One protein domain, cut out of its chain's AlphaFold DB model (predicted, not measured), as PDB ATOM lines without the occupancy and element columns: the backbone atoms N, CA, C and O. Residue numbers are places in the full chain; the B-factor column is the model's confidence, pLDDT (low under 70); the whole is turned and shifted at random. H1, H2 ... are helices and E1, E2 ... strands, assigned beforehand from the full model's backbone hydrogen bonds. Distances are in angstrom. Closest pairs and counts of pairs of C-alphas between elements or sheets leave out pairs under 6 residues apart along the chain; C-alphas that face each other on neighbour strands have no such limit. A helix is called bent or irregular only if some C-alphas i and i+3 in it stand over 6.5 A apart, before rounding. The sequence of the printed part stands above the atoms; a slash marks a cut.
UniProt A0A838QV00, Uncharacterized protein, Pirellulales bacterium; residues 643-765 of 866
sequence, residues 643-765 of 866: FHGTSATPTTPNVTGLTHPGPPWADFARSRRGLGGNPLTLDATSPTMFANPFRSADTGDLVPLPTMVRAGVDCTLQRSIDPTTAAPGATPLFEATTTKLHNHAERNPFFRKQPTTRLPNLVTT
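This is residues 643 to 765 of the 866 residues of an uncharacterized protein of Pirellulales bacterium (UniProt A0A838QV00). There is little regular structure: loops make most of an elongated body, with the small strand pair E1 and E2 and helices H3 and H4 in one half, H1, H2 and the long loop 674 to 711 in the other. The 123 printed residues, 32 in named elements, run E1 E2 H1 H2 H3 H4, with a parallel sheet E1 = E2, mostly helix. The whole is compact, radius of gyration of the C-alphas 15.4 A, spanning 47 by 28 by 25 A.

E1, residues 646 to 648, begins at C-alpha (-12.349, 24.805, -29.322); E2 is 659 to 661. H1, 665 to 673, is 12.2 A long. H2 is 712 to 715, H3 749 to 752. H4, 754 to 762, 13.0 A, ends at (-21.097, 25.027, -43.423); it is irregular, only just: C-alphas 757 and 760 are 6.8 A apart.

E1 and E2 are parallel at 47 degrees, with N 660 and O 646 within hydrogen-bond range at 3.0 A. The closest C-alphas of E2 and H4, Pro 661 and Pro 755, are 6.7 A apart; those of E1 and H1, Ser 647 and Trp 665, 7.3 A. H3 and H4 meet only through their link. H2 is apart from H1. Every O i to N i+4 pair is within range in H1, 2 of 5 in H4, with 3 of 6 O i to N i+3; H2 and H3 are too short for i+4 pairs.

The printed part has no cut. The links H1 to H2 and H2 to H3 are long. Confidence is under 70 at residues 649 to 658, 678 to 680 and 723 to 724.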
ATOM      1  N   PHE A 643     -16.459  24.462 -35.295       85.00
ATOM      2  CA  PHE A 643     -15.194  23.729 -35.329       85.00
ATOM      3  C   PHE A 643     -15.221  22.461 -34.463       85.00
ATOM      4  O   PHE A 643     -14.168  21.943 -34.139       85.00
ATOM      5  N   HIS A 644     -16.394  21.910 -34.129       81.25
ATOM      6  CA  HIS A 644     -16.533  20.702 -33.297       81.25
ATOM      7  C   HIS A 644     -15.819  20.807 -31.929       81.25
ATOM      8  O   HIS A 644     -15.308  19.811 -31.414       81.25
ATOM      9  N   GLY A 645     -15.764  22.005 -31.340       78.25
ATOM     10  CA  GLY A 645     -15.091  22.258 -30.068       78.25
ATOM     11  C   GLY A 645     -14.258  23.533 -30.109       78.25
ATOM     12  O   GLY A 645     -14.588  24.498 -30.789       78.25
ATOM     13  N   THR A 646     -13.148  23.577 -29.384       74.69
ATOM     14  CA  THR A 646     -12.349  24.805 -29.322       74.69
ATOM     15  C   THR A 646     -11.601  25.025 -30.641       74.69
ATOM     16  O   THR A 646     -10.829  24.173 -31.081       74.69
ATOM     17  N   SER A 647     -11.794  26.186 -31.272       74.94
ATOM     18  CA  SER A 647     -10.961  26.639 -32.392       74.94
ATOM     19  C   SER A 647      -9.726  27.358 -31.851       74.94
ATOM     20  O   SER A 647      -9.872  28.330 -31.103       74.94
ATOM     21  N   ALA A 648      -8.527  26.937 -32.237       70.50
ATOM     22  CA  ALA A 648      -7.310  27.671 -31.908       70.50
ATOM     23  C   ALA A 648      -6.309  27.630 -33.060       70.50
ATOM     24  O   ALA A 648      -6.178  26.602 -33.728       70.50
ATOM     25  N   THR A 649      -5.557  28.722 -33.228       64.38
ATOM     26  CA  THR A 649      -4.333  28.752 -34.032       64.38
ATOM     27  C   THR A 649      -3.307  27.895 -33.287       64.38
ATOM     28  O   THR A 649      -2.911  28.261 -32.177       64.38
ATOM     29  N   PRO A 650      -2.932  26.709 -33.788       53.31
ATOM     30  CA  PRO A 650      -2.204  25.730 -32.992       53.31
ATOM     31  C   PRO A 650      -0.703  26.058 -32.946       53.31
ATOM     32  O   PRO A 650       0.114  25.322 -33.478       53.31
ATOM     33  N   THR A 651      -0.327  27.161 -32.295       48.69
ATOM     34  CA  THR A 651       1.049  27.402 -31.818       48.69
ATOM     35  C   THR A 651       1.254  26.856 -30.403       48.69
ATOM     36  O   THR A 651       2.382  26.697 -29.945       48.69
ATOM     37  N   THR A 652       0.165  26.560 -29.690       44.16
ATOM     38  CA  THR A 652       0.191  26.025 -28.328       44.16
ATOM     39  C   THR A 652       0.044  24.501 -28.372       44.16
ATOM     40  O   THR A 652      -0.931  24.011 -28.952       44.16
ATOM     41  N   PRO A 653       0.959  23.722 -27.762       43.59
ATOM     42  CA  PRO A 653       0.805  22.280 -27.634       43.59
ATOM     43  C   PRO A 653      -0.467  21.965 -26.835       43.59
ATOM     44  O   PRO A 653      -0.488  22.042 -25.615       43.59
ATOM     45  N   ASN A 654      -1.541  21.678 -27.571       46.22
ATOM     46  CA  ASN A 654      -2.789  21.022 -27.190       46.22
ATOM     47  C   ASN A 654      -3.134  21.075 -25.687       46.22
ATOM     48  O   ASN A 654      -2.796  20.165 -24.928       46.22
ATOM     49  N   VAL A 655      -3.909  22.078 -25.270       48.44
ATOM     50  CA  VAL A 655      -4.710  21.935 -24.051       48.44
ATOM     51  C   VAL A 655      -5.882  21.024 -24.435       48.44
ATOM     52  O   VAL A 655      -6.802  21.442 -25.127       48.44
ATOM     53  N   THR A 656      -5.797  19.743 -24.059       50.34
ATOM     54  CA  THR A 656      -6.879  18.735 -24.109       50.34
ATOM     55  C   THR A 656      -7.548  18.490 -25.473       50.34
ATOM     56  O   THR A 656      -8.554  19.113 -25.758       50.34
ATOM     57  N   GLY A 657      -7.045  17.528 -26.265       53.25
ATOM     58  CA  GLY A 657      -7.766  16.587 -27.167       53.25
ATOM     59  C   GLY A 657      -8.923  16.989 -28.118       53.25
ATOM     60  O   GLY A 657      -9.279  16.168 -28.955       53.25
ATOM     61  N   LEU A 658      -9.504  18.185 -28.032       60.53
ATOM     62  CA  LEU A 658     -10.742  18.644 -28.681       60.53
ATOM     63  C   LEU A 658     -10.531  19.990 -29.399       60.53
ATOM     64  O   LEU A 658     -11.471  20.761 -29.584       60.53
ATOM     65  N   THR A 659      -9.283  20.310 -29.750       70.75
ATOM     66  CA  THR A 659      -8.963  21.529 -30.501       70.75
ATOM     67  C   THR A 659      -8.933  21.220 -31.991       70.75
ATOM     68  O   THR A 659      -8.130  20.394 -32.437       70.75
ATOM     69  N   HIS A 660      -9.777  21.896 -32.765       78.12
ATOM     70  CA  HIS A 660      -9.783  21.810 -34.223       78.12
ATOM     71  C   HIS A 660      -9.057  23.008 -34.854       78.12
ATOM     72  O   HIS A 660      -9.094  24.111 -34.298       78.12
ATOM     73  N   PRO A 661      -8.414  22.829 -36.026       80.75
ATOM     74  CA  PRO A 661      -7.721  23.922 -36.699       80.75
ATOM     75  C   PRO A 661      -8.706  24.999 -37.165       80.75
ATOM     76  O   PRO A 661      -9.657  24.707 -37.893       80.75
ATOM     77  N   GLY A 662      -8.471  26.243 -36.755       83.31
ATOM     78  CA  GLY A 662      -9.281  27.404 -37.119       83.31
ATOM     79  C   GLY A 662      -8.970  28.611 -36.231       83.31
ATOM     80  O   GLY A 662      -8.339  28.447 -35.184       83.31
ATOM     81  N   PRO A 663      -9.402  29.823 -36.613       87.19
ATOM     82  CA  PRO A 663      -9.079  31.011 -35.842       87.19
ATOM     83  C   PRO A 663      -9.873  31.045 -34.526       87.19
ATOM     84  O   PRO A 663     -11.079  30.766 -34.532       87.19
ATOM     85  N   PRO A 664      -9.239  31.434 -33.405       86.94
ATOM     86  CA  PRO A 664      -9.919  31.695 -32.145       86.94
ATOM     87  C   PRO A 664     -11.076  32.686 -32.300       86.94
ATOM     88  O   PRO A 664     -11.042  33.589 -33.141       86.94
ATOM     89  N   TRP A 665     -12.069  32.592 -31.411       87.12
ATOM     90  CA  TRP A 665     -13.203  33.523 -31.379       87.12
ATOM     91  C   TRP A 665     -12.772  34.997 -31.364       87.12
ATOM     92  O   TRP A 665     -13.352  35.818 -32.072       87.12
ATOM     93  N   ALA A 666     -11.736  35.329 -30.586       85.31
ATOM     94  CA  ALA A 666     -11.216  36.690 -30.492       85.31
ATOM     95  C   ALA A 666     -10.729  37.222 -31.850       85.31
ATOM     96  O   ALA A 666     -10.997  38.375 -32.186       85.31
ATOM     97  N   ASP A 667     -10.084  36.377 -32.654       87.19
ATOM     98  CA  ASP A 667      -9.541  36.739 -33.965       87.19
ATOM     99  C   ASP A 667     -10.648  36.872 -35.003       87.19
ATOM    100  O   ASP A 667     -10.703  37.861 -35.735       87.19
ATOM    101  N   PHE A 668     -11.609  35.947 -34.994       88.56
ATOM    102  CA  PHE A 668     -12.813  36.040 -35.816       88.56
ATOM    103  C   PHE A 668     -13.638  37.303 -35.506       88.56
ATOM    104  O   PHE A 668     -14.064  38.024 -36.416       88.56
ATOM    105  N   ALA A 669     -13.863  37.607 -34.224       86.50
ATOM    106  CA  ALA A 669     -14.599  38.793 -33.793       86.50
ATOM    107  C   ALA A 669     -13.857  40.086 -34.169       86.50
ATOM    108  O   ALA A 669     -14.464  41.012 -34.712       86.50
ATOM    109  N   ARG A 670     -12.541  40.125 -33.942       85.12
ATOM    110  CA  ARG A 670     -11.656  41.236 -34.315       85.12
ATOM    111  C   ARG A 670     -11.659  41.487 -35.825       85.12
ATOM    112  O   ARG A 670     -11.831  42.631 -36.242       85.12
ATOM    113  N   SER A 671     -11.569  40.432 -36.634       87.81
ATOM    114  CA  SER A 671     -11.608  40.517 -38.098       87.81
ATOM    115  C   SER A 671     -12.914  41.133 -38.620       87.81
ATOM    116  O   SER A 671     -12.880  42.027 -39.465       87.81
ATOM    117  N   ARG A 672     -14.080  40.730 -38.083       87.31
ATOM    118  CA  ARG A 672     -15.384  41.308 -38.478       87.31
ATOM    119  C   ARG A 672     -15.571  42.749 -38.028       87.31
ATOM    120  O   ARG A 672     -16.242  43.534 -38.704       87.31
ATOM    121  N   ARG A 673     -15.011  43.098 -36.869       83.75
ATOM    122  CA  ARG A 673     -15.093  44.458 -36.345       83.75
ATOM    123  C   ARG A 673     -14.406  45.448 -37.275       83.75
ATOM    124  O   ARG A 673     -14.934  46.537 -37.455       83.75
ATOM    125  N   GLY A 674     -13.277  45.072 -37.878       81.06
ATOM    126  CA  GLY A 674     -12.532  45.954 -38.780       81.06
ATOM    127  C   GLY A 674     -11.796  47.098 -38.062       81.06
ATOM    128  O   GLY A 674     -11.283  47.984 -38.729       81.06
ATOM    129  N   LEU A 675     -11.784  47.120 -36.723       76.38
ATOM    130  CA  LEU A 675     -11.237  48.187 -35.873       76.38
ATOM    131  C   LEU A 675     -10.701  47.583 -34.561       76.38
ATOM    132  O   LEU A 675     -11.142  46.509 -34.144       76.38
ATOM    133  N   GLY A 676      -9.777  48.271 -33.884       70.69
ATOM    134  CA  GLY A 676      -9.216  47.829 -32.598       70.69
ATOM    135  C   GLY A 676     -10.172  47.992 -31.401       70.69
ATOM    136  O   GLY A 676     -11.092  48.805 -31.432       70.69
ATOM    137  N   GLY A 677      -9.962  47.225 -30.318       71.38
ATOM    138  CA  GLY A 677     -10.677  47.350 -29.026       71.38
ATOM    139  C   GLY A 677     -11.792  46.313 -28.763       71.38
ATOM    140  O   GLY A 677     -11.874  45.298 -29.453       71.38
ATOM    141  N   ASN A 678     -12.691  46.585 -27.800       68.69
ATOM    142  CA  ASN A 678     -13.771  45.666 -27.390       68.69
ATOM    143  C   ASN A 678     -14.908  45.533 -28.442       68.69
ATOM    144  O   ASN A 678     -15.577  46.528 -28.731       68.69
ATOM    145  N   PRO A 679     -15.215  44.319 -28.945       64.69
ATOM    146  CA  PRO A 679     -16.201  44.083 -30.007       64.69
ATOM    147  C   PRO A 679     -17.659  44.440 -29.681       64.69
ATOM    148  O   PRO A 679     -18.472  44.502 -30.598       64.69
ATOM    149  N   LEU A 680     -18.001  44.710 -28.419       69.38
ATOM    150  CA  LEU A 680     -19.348  45.126 -28.000       69.38
ATOM    151  C   LEU A 680     -19.493  46.645 -27.813       69.38
ATOM    152  O   LEU A 680     -20.536  47.117 -27.369       69.38
ATOM    153  N   THR A 681     -18.449  47.415 -28.120       75.06
ATOM    154  CA  THR A 681     -18.451  48.876 -27.970       75.06
ATOM    155  C   THR A 681     -18.542  49.563 -29.328       75.06
ATOM    156  O   THR A 681     -17.839  49.186 -30.271       75.06
ATOM    157  N   LEU A 682     -19.414  50.568 -29.435       78.56
ATOM    158  CA  LEU A 682     -19.458  51.453 -30.598       78.56
ATOM    159  C   LEU A 682     -18.227  52.363 -30.590       78.56
ATOM    160  O   LEU A 682     -17.816  52.849 -29.538       78.56
ATOM    161  N   ASP A 683     -17.651  52.574 -31.768       77.44
ATOM    162  CA  ASP A 683     -16.523  53.476 -31.969       77.44
ATOM    163  C   ASP A 683     -17.042  54.816 -32.507       77.44
ATOM    164  O   ASP A 683     -17.882  54.840 -33.404       77.44
ATOM    165  N   ALA A 684     -16.556  55.943 -31.981       81.12
ATOM    166  CA  ALA A 684     -17.015  57.267 -32.411       81.12
ATOM    167  C   ALA A 684     -16.698  57.575 -33.891       81.12
ATOM    168  O   ALA A 684     -17.322  58.450 -34.489       81.12
ATOM    169  N   THR A 685     -15.741  56.859 -34.486       77.50
ATOM    170  CA  THR A 685     -15.301  57.001 -35.880       77.50
ATOM    171  C   THR A 685     -15.990  56.028 -36.842       77.50
ATOM    172  O   THR A 685     -15.774  56.119 -38.051       77.50
ATOM    173  N   SER A 686     -16.843  55.122 -36.340       81.25
ATOM    174  CA  SER A 686     -17.559  54.128 -37.148       81.25
ATOM    175  C   SER A 686     -19.035  54.010 -36.746       81.25
ATOM    176  O   SER A 686     -19.339  53.690 -35.598       81.25
ATOM    177  N   PRO A 687     -19.988  54.150 -37.686       84.38
ATOM    178  CA  PRO A 687     -21.423  54.073 -37.405       84.38
ATOM    179  C   PRO A 687     -21.923  52.631 -37.183       84.38
ATOM    180  O   PRO A 687     -23.123  52.374 -37.239       84.38
ATOM    181  N   THR A 688     -21.024  51.661 -36.989       82.12
ATOM    182  CA  THR A 688     -21.338  50.233 -36.869       82.12
ATOM    183  C   THR A 688     -20.361  49.513 -35.939       82.12
ATOM    184  O   THR A 688     -19.188  49.876 -35.844       82.12
ATOM    185  N   MET A 689     -20.843  48.441 -35.299       79.88
ATOM    186  CA  MET A 689     -20.019  47.489 -34.538       79.88
ATOM    187  C   MET A 689     -19.219  46.539 -35.446       79.88
ATOM    188  O   MET A 689     -18.253  45.929 -34.996       79.88
ATOM    189  N   PHE A 690     -19.609  46.410 -36.720       82.75
ATOM    190  CA  PHE A 690     -18.950  45.564 -37.717       82.75
ATOM    191  C   PHE A 690     -18.574  46.412 -38.930       82.75
ATOM    192  O   PHE A 690     -19.390  46.590 -39.835       82.75
ATOM    193  N   ALA A 691     -17.361  46.970 -38.946       85.75
ATOM    194  CA  ALA A 691     -16.884  47.749 -40.086       85.75
ATOM    195  C   ALA A 691     -16.401  46.863 -41.246       85.75
ATOM    196  O   ALA A 691     -16.417  47.302 -42.394       85.75
ATOM    197  N   ASN A 692     -16.036  45.603 -40.973       87.62
ATOM    198  CA  ASN A 692     -15.616  44.642 -41.995       87.62
ATOM    199  C   ASN A 692     -16.397  43.307 -41.948       87.62
ATOM    200  O   ASN A 692     -15.807  42.238 -41.729       87.62
ATOM    201  N   PRO A 693     -17.731  43.320 -42.154       89.56
ATOM    202  CA  PRO A 693     -18.506  42.086 -42.266       89.56
ATOM    203  C   PRO A 693     -18.014  41.218 -43.431       89.56
ATOM    204  O   PRO A 693     -17.465  41.721 -44.414       89.56
ATOM    205  N   PHE A 694     -18.248  39.912 -43.335       91.62
ATOM    206  CA  PHE A 694     -18.067  38.986 -44.448       91.62
ATOM    207  C   PHE A 694     -19.042  39.319 -45.571       91.62
ATOM    208  O   PHE A 694     -20.253  39.347 -45.365       91.62
ATOM    209  N   ARG A 695     -18.527  39.582 -46.762       90.38
ATOM    210  CA  ARG A 695     -19.313  39.972 -47.935       90.38
ATOM    211  C   ARG A 695     -18.583  39.556 -49.206       90.38
ATOM    212  O   ARG A 695     -17.472  39.041 -49.133       90.38
ATOM    213  N   SER A 696     -19.234  39.724 -50.351       90.25
ATOM    214  CA  SER A 696     -18.608  39.358 -51.621       90.25
ATOM    215  C   SER A 696     -17.368  40.215 -51.883       90.25
ATOM    216  O   SER A 696     -17.319  41.388 -51.496       90.25
ATOM    217  N   ALA A 697     -16.391  39.618 -52.556       89.44
ATOM    218  CA  ALA A 697     -15.130  40.211 -52.969       89.44
ATOM    219  C   ALA A 697     -15.272  41.576 -53.665       89.44
ATOM    220  O   ALA A 697     -14.404  42.434 -53.520       89.44
ATOM    221  N   ASP A 698     -16.372  41.797 -54.387       87.38
ATOM    222  CA  ASP A 698     -16.600  43.008 -55.187       87.38
ATOM    223  C   ASP A 698     -17.351  44.111 -54.430       87.38
ATOM    224  O   ASP A 698     -17.755  45.107 -55.013       87.38
ATOM    225  N   THR A 699     -17.549  43.943 -53.121       88.25
ATOM    226  CA  THR A 699     -18.330  44.876 -52.290       88.25
ATOM    227  C   THR A 699     -17.494  45.565 -51.214       88.25
ATOM    228  O   THR A 699     -18.025  46.082 -50.228       88.25
ATOM    229  N   GLY A 700     -16.167  45.552 -51.356       85.81
ATOM    230  CA  GLY A 700     -15.237  46.141 -50.387       85.81
ATOM    231  C   GLY A 700     -15.404  47.651 -50.197       85.81
ATOM    232  O   GLY A 700     -15.232  48.149 -49.083       85.81
ATOM    233  N   ASP A 701     -15.829  48.342 -51.248       87.94
ATOM    234  CA  ASP A 701     -16.094  49.780 -51.341       87.94
ATOM    235  C   ASP A 701     -17.540  50.179 -50.998       87.94
ATOM    236  O   ASP A 701     -17.799  51.354 -50.735       87.94
ATOM    237  N   LEU A 702     -18.475  49.222 -50.940       88.56
ATOM    238  CA  LEU A 702     -19.883  49.443 -50.585       88.56
ATOM    239  C   LEU A 702     -20.061  49.670 -49.075       88.56
ATOM    240  O   LEU A 702     -20.696  48.884 -48.366       88.56
ATOM    241  N   VAL A 703     -19.481  50.757 -48.575       87.12
ATOM    242  CA  VAL A 703     -19.472  51.136 -47.161       87.12
ATOM    243  C   VAL A 703     -19.868  52.604 -46.962       87.12
ATOM    244  O   VAL A 703     -19.659  53.427 -47.850       87.12
ATOM    245  N   PRO A 704     -20.419  52.977 -45.789       85.31
ATOM    246  CA  PRO A 704     -20.866  54.350 -45.541       85.31
ATOM    247  C   PRO A 704     -19.738  55.386 -45.453       85.31
ATOM    248  O   PRO A 704     -19.971  56.559 -45.737       85.31
ATOM    249  N   LEU A 705     -18.541  54.978 -45.014       86.31
ATOM    250  CA  LEU A 705     -17.406  55.871 -44.770       86.31
ATOM    251  C   LEU A 705     -16.152  55.407 -45.526       86.31
ATOM    252  O   LEU A 705     -15.872  54.208 -45.536       86.31
ATOM    253  N   PRO A 706     -15.323  56.332 -46.050       85.81
ATOM    254  CA  PRO A 706     -14.060  55.985 -46.709       85.81
ATOM    255  C   PRO A 706     -13.093  55.162 -45.842       85.81
ATOM    256  O   PRO A 706     -12.384  54.300 -46.348       85.81
ATOM    257  N   THR A 707     -13.086  55.372 -44.522       81.06
ATOM    258  CA  THR A 707     -12.240  54.630 -43.564       81.06
ATOM    259  C   THR A 707     -12.632  53.155 -43.410       81.06
ATOM    260  O   THR A 707     -11.846  52.341 -42.920       81.06
ATOM    261  N   MET A 708     -13.843  52.791 -43.838       84.19
ATOM    262  CA  MET A 708     -14.373  51.428 -43.780       84.19
ATOM    263  C   MET A 708     -14.108  50.636 -45.065       84.19
ATOM    264  O   MET A 708     -14.448  49.455 -45.127       84.19
ATOM    265  N   VAL A 709     -13.532  51.269 -46.094       86.94
ATOM    266  CA  VAL A 709     -13.214  50.589 -47.351       86.94
ATOM    267  C   VAL A 709     -12.191  49.500 -47.063       86.94
ATOM    268  O   VAL A 709     -11.239  49.696 -46.298       86.94
ATOM    269  N   ARG A 710     -12.420  48.327 -47.643       86.00
ATOM    270  CA  ARG A 710     -11.529  47.178 -47.511       86.00
ATOM    271  C   ARG A 710     -11.216  46.598 -48.873       86.00
ATOM    272  O   ARG A 710     -12.032  46.645 -49.792       86.00
ATOM    273  N   ALA A 711     -10.028  46.024 -48.960       85.56
ATOM    274  CA  ALA A 711      -9.656  45.078 -49.985       85.56
ATOM    275  C   ALA A 711     -10.749  44.023 -50.232       85.56
ATOM    276  O   ALA A 711     -11.389  43.535 -49.296       85.56
ATOM    277  N   GLY A 712     -10.926  43.624 -51.493       87.12
ATOM    278  CA  GLY A 712     -11.898  42.588 -51.838       87.12
ATOM    279  C   GLY A 712     -11.591  41.252 -51.157       87.12
ATOM    280  O   GLY A 712     -12.498  40.614 -50.631       87.12
ATOM    281  N   VAL A 713     -10.314  40.859 -51.083       87.38
ATOM    282  CA  VAL A 713      -9.901  39.605 -50.429       87.38
ATOM    283  C   VAL A 713     -10.272  39.598 -48.943       87.38
ATOM    284  O   VAL A 713     -10.830  38.614 -48.454       87.38
ATOM    285  N   ASP A 714     -10.109  40.740 -48.265       89.12
ATOM    286  CA  ASP A 714     -10.448  40.933 -46.851       89.12
ATOM    287  C   ASP A 714     -11.952  40.948 -46.560       89.12
ATOM    288  O   ASP A 714     -12.366  40.884 -45.399       89.12
ATOM    289  N   CYS A 715     -12.788  40.994 -47.597       89.62
ATOM    290  CA  CYS A 715     -14.230  40.832 -47.466       89.62
ATOM    291  C   CYS A 715     -14.646  39.353 -47.430       89.62
ATOM    292  O   CYS A 715     -15.670  39.027 -46.827       89.62
ATOM    293  N   THR A 716     -13.836  38.446 -47.977       91.38
ATOM    294  CA  THR A 716     -14.184  37.029 -48.181       91.38
ATOM    295  C   THR A 716     -13.678  36.109 -47.059       91.38
ATOM    296  O   THR A 716     -13.201  36.570 -46.019       91.38
ATOM    297  N   LEU A 717     -13.780  34.788 -47.266       91.19
ATOM    298  CA  LEU A 717     -13.116  33.762 -46.448       91.19
ATOM    299  C   LEU A 717     -11.587  33.735 -46.631       91.19
ATOM    300  O   LEU A 717     -10.907  33.114 -45.825       91.19
ATOM    301  N   GLN A 718     -11.034  34.415 -47.639       89.88
ATOM    302  CA  GLN A 718      -9.583  34.502 -47.861       89.88
ATOM    303  C   GLN A 718      -8.908  35.632 -47.079       89.88
ATOM    304  O   GLN A 718      -7.720  35.874 -47.260       89.88
ATOM    305  N   ARG A 719      -9.657  36.334 -46.228       89.38
ATOM    306  CA  ARG A 719      -9.203  37.522 -45.507       89.38
ATOM    307  C   ARG A 719      -8.028  37.285 -44.563       89.38
ATOM    308  O   ARG A 719      -7.851  36.189 -44.022       89.38
ATOM    309  N   SER A 720      -7.303  38.362 -44.299       87.94
ATOM    310  CA  SER A 720      -6.256  38.407 -43.287       87.94
ATOM    311  C   SER A 720      -6.823  38.520 -41.862       87.94
ATOM    312  O   SER A 720      -8.005  38.819 -41.637       87.94
ATOM    313  N   ILE A 721      -5.976  38.242 -40.871       83.25
ATOM    314  CA  ILE A 721      -6.299  38.402 -39.447       83.25
ATOM    315  C   ILE A 721      -6.294  39.870 -39.001       83.25
ATOM    316  O   ILE A 721      -6.971  40.202 -38.025       83.25
ATOM    317  N   ASP A 722      -5.529  40.737 -39.672       76.69
ATOM    318  CA  ASP A 722      -5.329  42.127 -39.260       76.69
ATOM    319  C   ASP A 722      -6.457  43.025 -39.791       76.69
ATOM    320  O   ASP A 722      -6.564  43.250 -40.994       76.69
ATOM    321  N   PRO A 723      -7.318  43.572 -38.916       68.44
ATOM    322  CA  PRO A 723      -8.439  44.396 -39.346       68.44
ATOM    323  C   PRO A 723      -8.082  45.879 -39.552       68.44
ATOM    324  O   PRO A 723      -8.973  46.659 -39.903       68.44
ATOM    325  N   THR A 724      -6.856  46.303 -39.217       65.00
ATOM    326  CA  THR A 724      -6.558  47.709 -38.886       65.00
ATOM    327  C   THR A 724      -6.248  48.598 -40.082       65.00
ATOM    328  O   THR A 724      -6.346  49.821 -39.957       65.00
ATOM    329  N   THR A 725      -5.940  48.022 -41.243       72.06
ATOM    330  CA  THR A 725      -5.669  48.787 -42.464       72.06
ATOM    331  C   THR A 725      -6.651  48.433 -43.582       72.06
ATOM    332  O   THR A 725      -7.436  47.492 -43.473       72.06
ATOM    333  N   ALA A 726      -6.673  49.243 -44.644       72.44
ATOM    334  CA  ALA A 726      -7.491  48.960 -45.825       72.44
ATOM    335  C   ALA A 726      -6.932  47.794 -46.669       72.44
ATOM    336  O   ALA A 726      -7.671  47.225 -47.475       72.44
ATOM    337  N   ALA A 727      -5.647  47.474 -46.487       76.69
ATOM    338  CA  ALA A 727      -4.951  46.373 -47.134       76.69
ATOM    339  C   ALA A 727      -4.892  45.143 -46.205       76.69
ATOM    340  O   ALA A 727      -4.863  45.310 -44.981       76.69
ATOM    341  N   PRO A 728      -4.836  43.930 -46.773       79.12
ATOM    342  CA  PRO A 728      -4.685  42.716 -45.987       79.12
ATOM    343  C   PRO A 728      -3.335  42.677 -45.269       79.12
ATOM    344  O   PRO A 728      -2.303  43.047 -45.828       79.12
ATOM    345  N   GLY A 729      -3.338  42.204 -44.023       76.50
ATOM    346  CA  GLY A 729      -2.113  41.862 -43.300       76.50
ATOM    347  C   GLY A 729      -1.517  40.535 -43.780       76.50
ATOM    348  O   GLY A 729      -2.217  39.698 -44.340       76.50
ATOM    349  N   ALA A 730      -0.239  40.291 -43.486       78.75
ATOM    350  CA  ALA A 730       0.510  39.137 -44.004       78.75
ATOM    351  C   ALA A 730       0.012  37.753 -43.535       78.75
ATOM    352  O   ALA A 730       0.453  36.732 -44.049       78.75
ATOM    353  N   THR A 731      -0.875  37.684 -42.542       82.38
ATOM    354  CA  THR A 731      -1.331  36.413 -41.962       82.38
ATOM    355  C   THR A 731      -2.790  36.136 -42.328       82.38
ATOM    356  O   THR A 731      -3.673  36.875 -41.878       82.38
ATOM    357  N   PRO A 732      -3.074  35.064 -43.089       87.88
ATOM    358  CA  PRO A 732      -4.439  34.627 -43.363       87.88
ATOM    359  C   PRO A 732      -5.189  34.188 -42.107       87.88
ATOM    360  O   PRO A 732      -4.637  33.531 -41.227       87.88
ATOM    361  N   LEU A 733      -6.482  34.510 -42.037       88.75
ATOM    362  CA  LEU A 733      -7.313  34.200 -40.870       88.75
ATOM    363  C   LEU A 733      -7.655  32.702 -40.756       88.75
ATOM    364  O   LEU A 733      -7.788  32.183 -39.653       88.75
ATOM    365  N   PHE A 734      -7.843  32.014 -41.884       89.31
ATOM    366  CA  PHE A 734      -8.389  30.650 -41.933       89.31
ATOM    367  C   PHE A 734      -7.367  29.576 -42.320       89.31
ATOM    368  O   PHE A 734      -7.751  28.477 -42.711       89.31
ATOM    369  N   GLU A 735      -6.075  29.860 -42.198       85.81
ATOM    370  CA  GLU A 735      -5.048  28.841 -42.391       85.81
ATOM    371  C   GLU A 735      -4.695  28.139 -41.083       85.81
ATOM    372  O   GLU A 735      -4.542  28.759 -40.031       85.81
ATOM    373  N   ALA A 736      -4.559  26.819 -41.150       85.50
ATOM    374  CA  ALA A 736      -4.045  26.028 -40.048       85.50
ATOM    375  C   ALA A 736      -2.515  26.119 -39.984       85.50
ATOM    376  O   ALA A 736      -1.838  26.140 -41.008       85.50
ATOM    377  N   THR A 737      -1.968  26.080 -38.771       80.94
ATOM    378  CA  THR A 737      -0.518  26.102 -38.508       80.94
ATOM    379  C   THR A 737      -0.087  24.893 -37.672       80.94
ATOM    380  O   THR A 737       0.720  25.008 -36.755       80.94
ATOM    381  N   THR A 738      -0.703  23.730 -37.896       81.00
ATOM    382  CA  THR A 738      -0.433  22.504 -37.130       81.00
ATOM    383  C   THR A 738       0.993  22.000 -37.367       81.00
ATOM    384  O   THR A 738       1.435  21.905 -38.505       81.00
ATOM    385  N   THR A 739       1.691  21.612 -36.298       81.00
ATOM    386  CA  THR A 739       3.096  21.150 -36.340       81.00
ATOM    387  C   THR A 739       3.269  19.668 -35.993       81.00
ATOM    388  O   THR A 739       4.386  19.162 -35.919       81.00
ATOM    389  N   LYS A 740       2.181  18.923 -35.747       79.38
ATOM    390  CA  LYS A 740       2.295  17.492 -35.420       79.38
ATOM    391  C   LYS A 740       2.606  16.698 -36.686       79.38
ATOM    392  O   LYS A 740       1.989  16.933 -37.720       79.38
ATOM    393  N   LEU A 741       3.463  15.681 -36.574       76.31
ATOM    394  CA  LEU A 741       3.922  14.866 -37.711       76.31
ATOM    395  C   LEU A 741       2.786  14.287 -38.579       76.31
ATOM    396  O   LEU A 741       2.925  14.211 -39.793       76.31
ATOM    397  N   HIS A 742       1.648  13.909 -37.987       76.38
ATOM    398  CA  HIS A 742       0.522  13.316 -38.727       76.38
ATOM    399  C   HIS A 742      -0.387  14.335 -39.432       76.38
ATOM    400  O   HIS A 742      -1.212  13.937 -40.250       76.38
ATOM    401  N   ASN A 743      -0.299  15.625 -39.094       80.31
ATOM    402  CA  ASN A 743      -1.126  16.670 -39.697       80.31
ATOM    403  C   ASN A 743      -0.366  17.986 -39.905       80.31
ATOM    404  O   ASN A 743      -0.931  19.060 -39.722       80.31
ATOM    405  N   HIS A 744       0.915  17.914 -40.260       84.50
ATOM    406  CA  HIS A 744       1.790  19.080 -40.350       84.50
ATOM    407  C   HIS A 744       1.345  20.029 -41.480       84.50
ATOM    408  O   HIS A 744       1.475  19.701 -42.660       84.50
ATOM    409  N   ALA A 745       0.832  21.213 -41.137       84.81
ATOM    410  CA  ALA A 745       0.287  22.181 -42.091       84.81
ATOM    411  C   ALA A 745       1.360  22.800 -42.986       84.81
ATOM    412  O   ALA A 745       1.085  23.125 -44.132       84.81
ATOM    413  N   GLU A 746       2.593  22.944 -42.506       83.56
ATOM    414  CA  GLU A 746       3.668  23.480 -43.352       83.56
ATOM    415  C   GLU A 746       4.170  22.459 -44.379       83.56
ATOM    416  O   GLU A 746       4.683  22.823 -45.426       83.56
ATOM    417  N   ARG A 747       3.978  21.161 -44.132       84.31
ATOM    418  CA  ARG A 747       4.474  20.109 -45.027       84.31
ATOM    419  C   ARG A 747       3.399  19.598 -45.979       84.31
ATOM    420  O   ARG A 747       3.709  18.841 -46.894       84.31
ATOM    421  N   ASN A 748       2.141  20.001 -45.774       87.06
ATOM    422  CA  ASN A 748       1.030  19.568 -46.605       87.06
ATOM    423  C   ASN A 748      -0.085  20.635 -46.724       87.06
ATOM    424  O   ASN A 748      -0.669  21.039 -45.707       87.06
ATOM    425  N   PRO A 749      -0.458  21.025 -47.959       88.19
ATOM    426  CA  PRO A 749      -1.463  22.057 -48.202       88.19
ATOM    427  C   PRO A 749      -2.870  21.665 -47.745       88.19
ATOM    428  O   PRO A 749      -3.624  22.535 -47.319       88.19
ATOM    429  N   PHE A 750      -3.232  20.378 -47.759       89.88
ATOM    430  CA  PHE A 750      -4.543  19.917 -47.298       89.88
ATOM    431  C   PHE A 750      -4.790  20.274 -45.835       89.88
ATOM    432  O   PHE A 750      -5.866  20.760 -45.493       89.88
ATOM    433  N   PHE A 751      -3.788  20.080 -44.971       88.56
ATOM    434  CA  PHE A 751      -3.914  20.449 -43.563       88.56
ATOM    435  C   PHE A 751      -3.914  21.965 -43.388       88.56
ATOM    436  O   PHE A 751      -4.753  22.476 -42.650       88.56
ATOM    437  N   ARG A 752      -3.057  22.698 -44.115       87.81
ATOM    438  CA  ARG A 752      -3.020  24.168 -44.050       87.81
ATOM    439  C   ARG A 752      -4.345  24.810 -44.456       87.81
ATOM    440  O   ARG A 752      -4.861  25.663 -43.740       87.81
ATOM    441  N   LYS A 753      -4.905  24.386 -45.590       89.19
ATOM    442  CA  LYS A 753      -6.158  24.901 -46.158       89.19
ATOM    443  C   LYS A 753      -7.390  24.146 -45.625       89.19
ATOM    444  O   LYS A 753      -8.497  24.291 -46.143       89.19
ATOM    445  N   GLN A 754      -7.250  23.328 -44.578       88.50
ATOM    446  CA  GLN A 754      -8.365  22.552 -44.021       88.50
ATOM    447  C   GLN A 754      -9.563  23.434 -43.605       88.50
ATOM    448  O   GLN A 754     -10.705  23.062 -43.899       88.50
ATOM    449  N   PRO A 755      -9.381  24.608 -42.962       88.31
ATOM    450  CA  PRO A 755     -10.523  25.452 -42.621       88.31
ATOM    451  C   PRO A 755     -11.162  26.102 -43.859       88.31
ATOM    452  O   PRO A 755     -12.390  26.112 -43.959       88.31
ATOM    453  N   THR A 756     -10.372  26.584 -44.829       89.12
ATOM    454  CA  THR A 756     -10.889  27.220 -46.061       89.12
ATOM    455  C   THR A 756     -11.592  26.235 -46.994       89.12
ATOM    456  O   THR A 756     -12.589  26.591 -47.616       89.12
ATOM    457  N   THR A 757     -11.168  24.973 -47.025       90.38
ATOM    458  CA  THR A 757     -11.846  23.899 -47.773       90.38
ATOM    459  C   THR A 757     -13.137  23.434 -47.092       90.38
ATOM    460  O   THR A 757     -14.114  23.110 -47.766       90.38
ATOM    461  N   ARG A 758     -13.211  23.430 -45.757       88.62
ATOM    462  CA  ARG A 758     -14.401  22.966 -45.022       88.62
ATOM    463  C   ARG A 758     -15.505  24.019 -44.920       88.62
ATOM    464  O   ARG A 758     -16.682  23.696 -45.085       88.62
ATOM    465  N   LEU A 759     -15.148  25.263 -44.599       89.81
ATOM    466  CA  LEU A 759     -16.106  26.313 -44.243       89.81
ATOM    467  C   LEU A 759     -17.168  26.605 -45.314       89.81
ATOM    468  O   LEU A 759     -18.330  26.717 -44.922       89.81
ATOM    469  N   PRO A 760     -16.866  26.664 -46.626       89.31
ATOM    470  CA  PRO A 760     -17.871  26.993 -47.639       89.31
ATOM    471  C   PRO A 760     -19.092  26.064 -47.644       89.31
ATOM    472  O   PRO A 760     -20.160  26.470 -48.089       89.31
ATOM    473  N   ASN A 761     -18.980  24.842 -47.112       87.19
ATOM    474  CA  ASN A 761     -20.114  23.924 -46.977       87.19
ATOM    475  C   ASN A 761     -21.003  24.204 -45.761       87.19
ATOM    476  O   ASN A 761     -22.180  23.847 -45.773       87.19
ATOM    477  N   LEU A 762     -20.454  24.838 -44.725       88.56
ATOM    478  CA  LEU A 762     -21.097  25.027 -43.423       88.56
ATOM    479  C   LEU A 762     -21.570  26.456 -43.193       88.56
ATOM    480  O   LEU A 762     -22.482  26.684 -42.399       88.56
ATOM    481  N   VAL A 763     -20.946  27.428 -43.857       90.00
ATOM    482  CA  VAL A 763     -21.206  28.841 -43.610       90.00
ATOM    483  C   VAL A 763     -21.624  29.585 -44.864       90.00
ATOM    484  O   VAL A 763     -21.426  29.153 -45.994       90.00
ATOM    485  N   THR A 764     -22.237  30.737 -44.647       88.12
ATOM    486  CA  THR A 764     -22.612  31.696 -45.678       88.12
ATOM    487  C   THR A 764     -22.309  33.106 -45.180       88.12
ATOM    488  O   THR A 764     -22.239  33.362 -43.980       88.12
ATOM    489  N   THR A 765     -22.129  34.046 -46.096       87.62
ATOM    490  CA  THR A 765     -22.024  35.483 -45.786       87.62
ATOM    491  C   THR A 765     -23.380  36.190 -45.911       87.62
ATOM    492  O   THR A 765     -23.553  37.337 -45.496       87.62
TER     493      THR A 765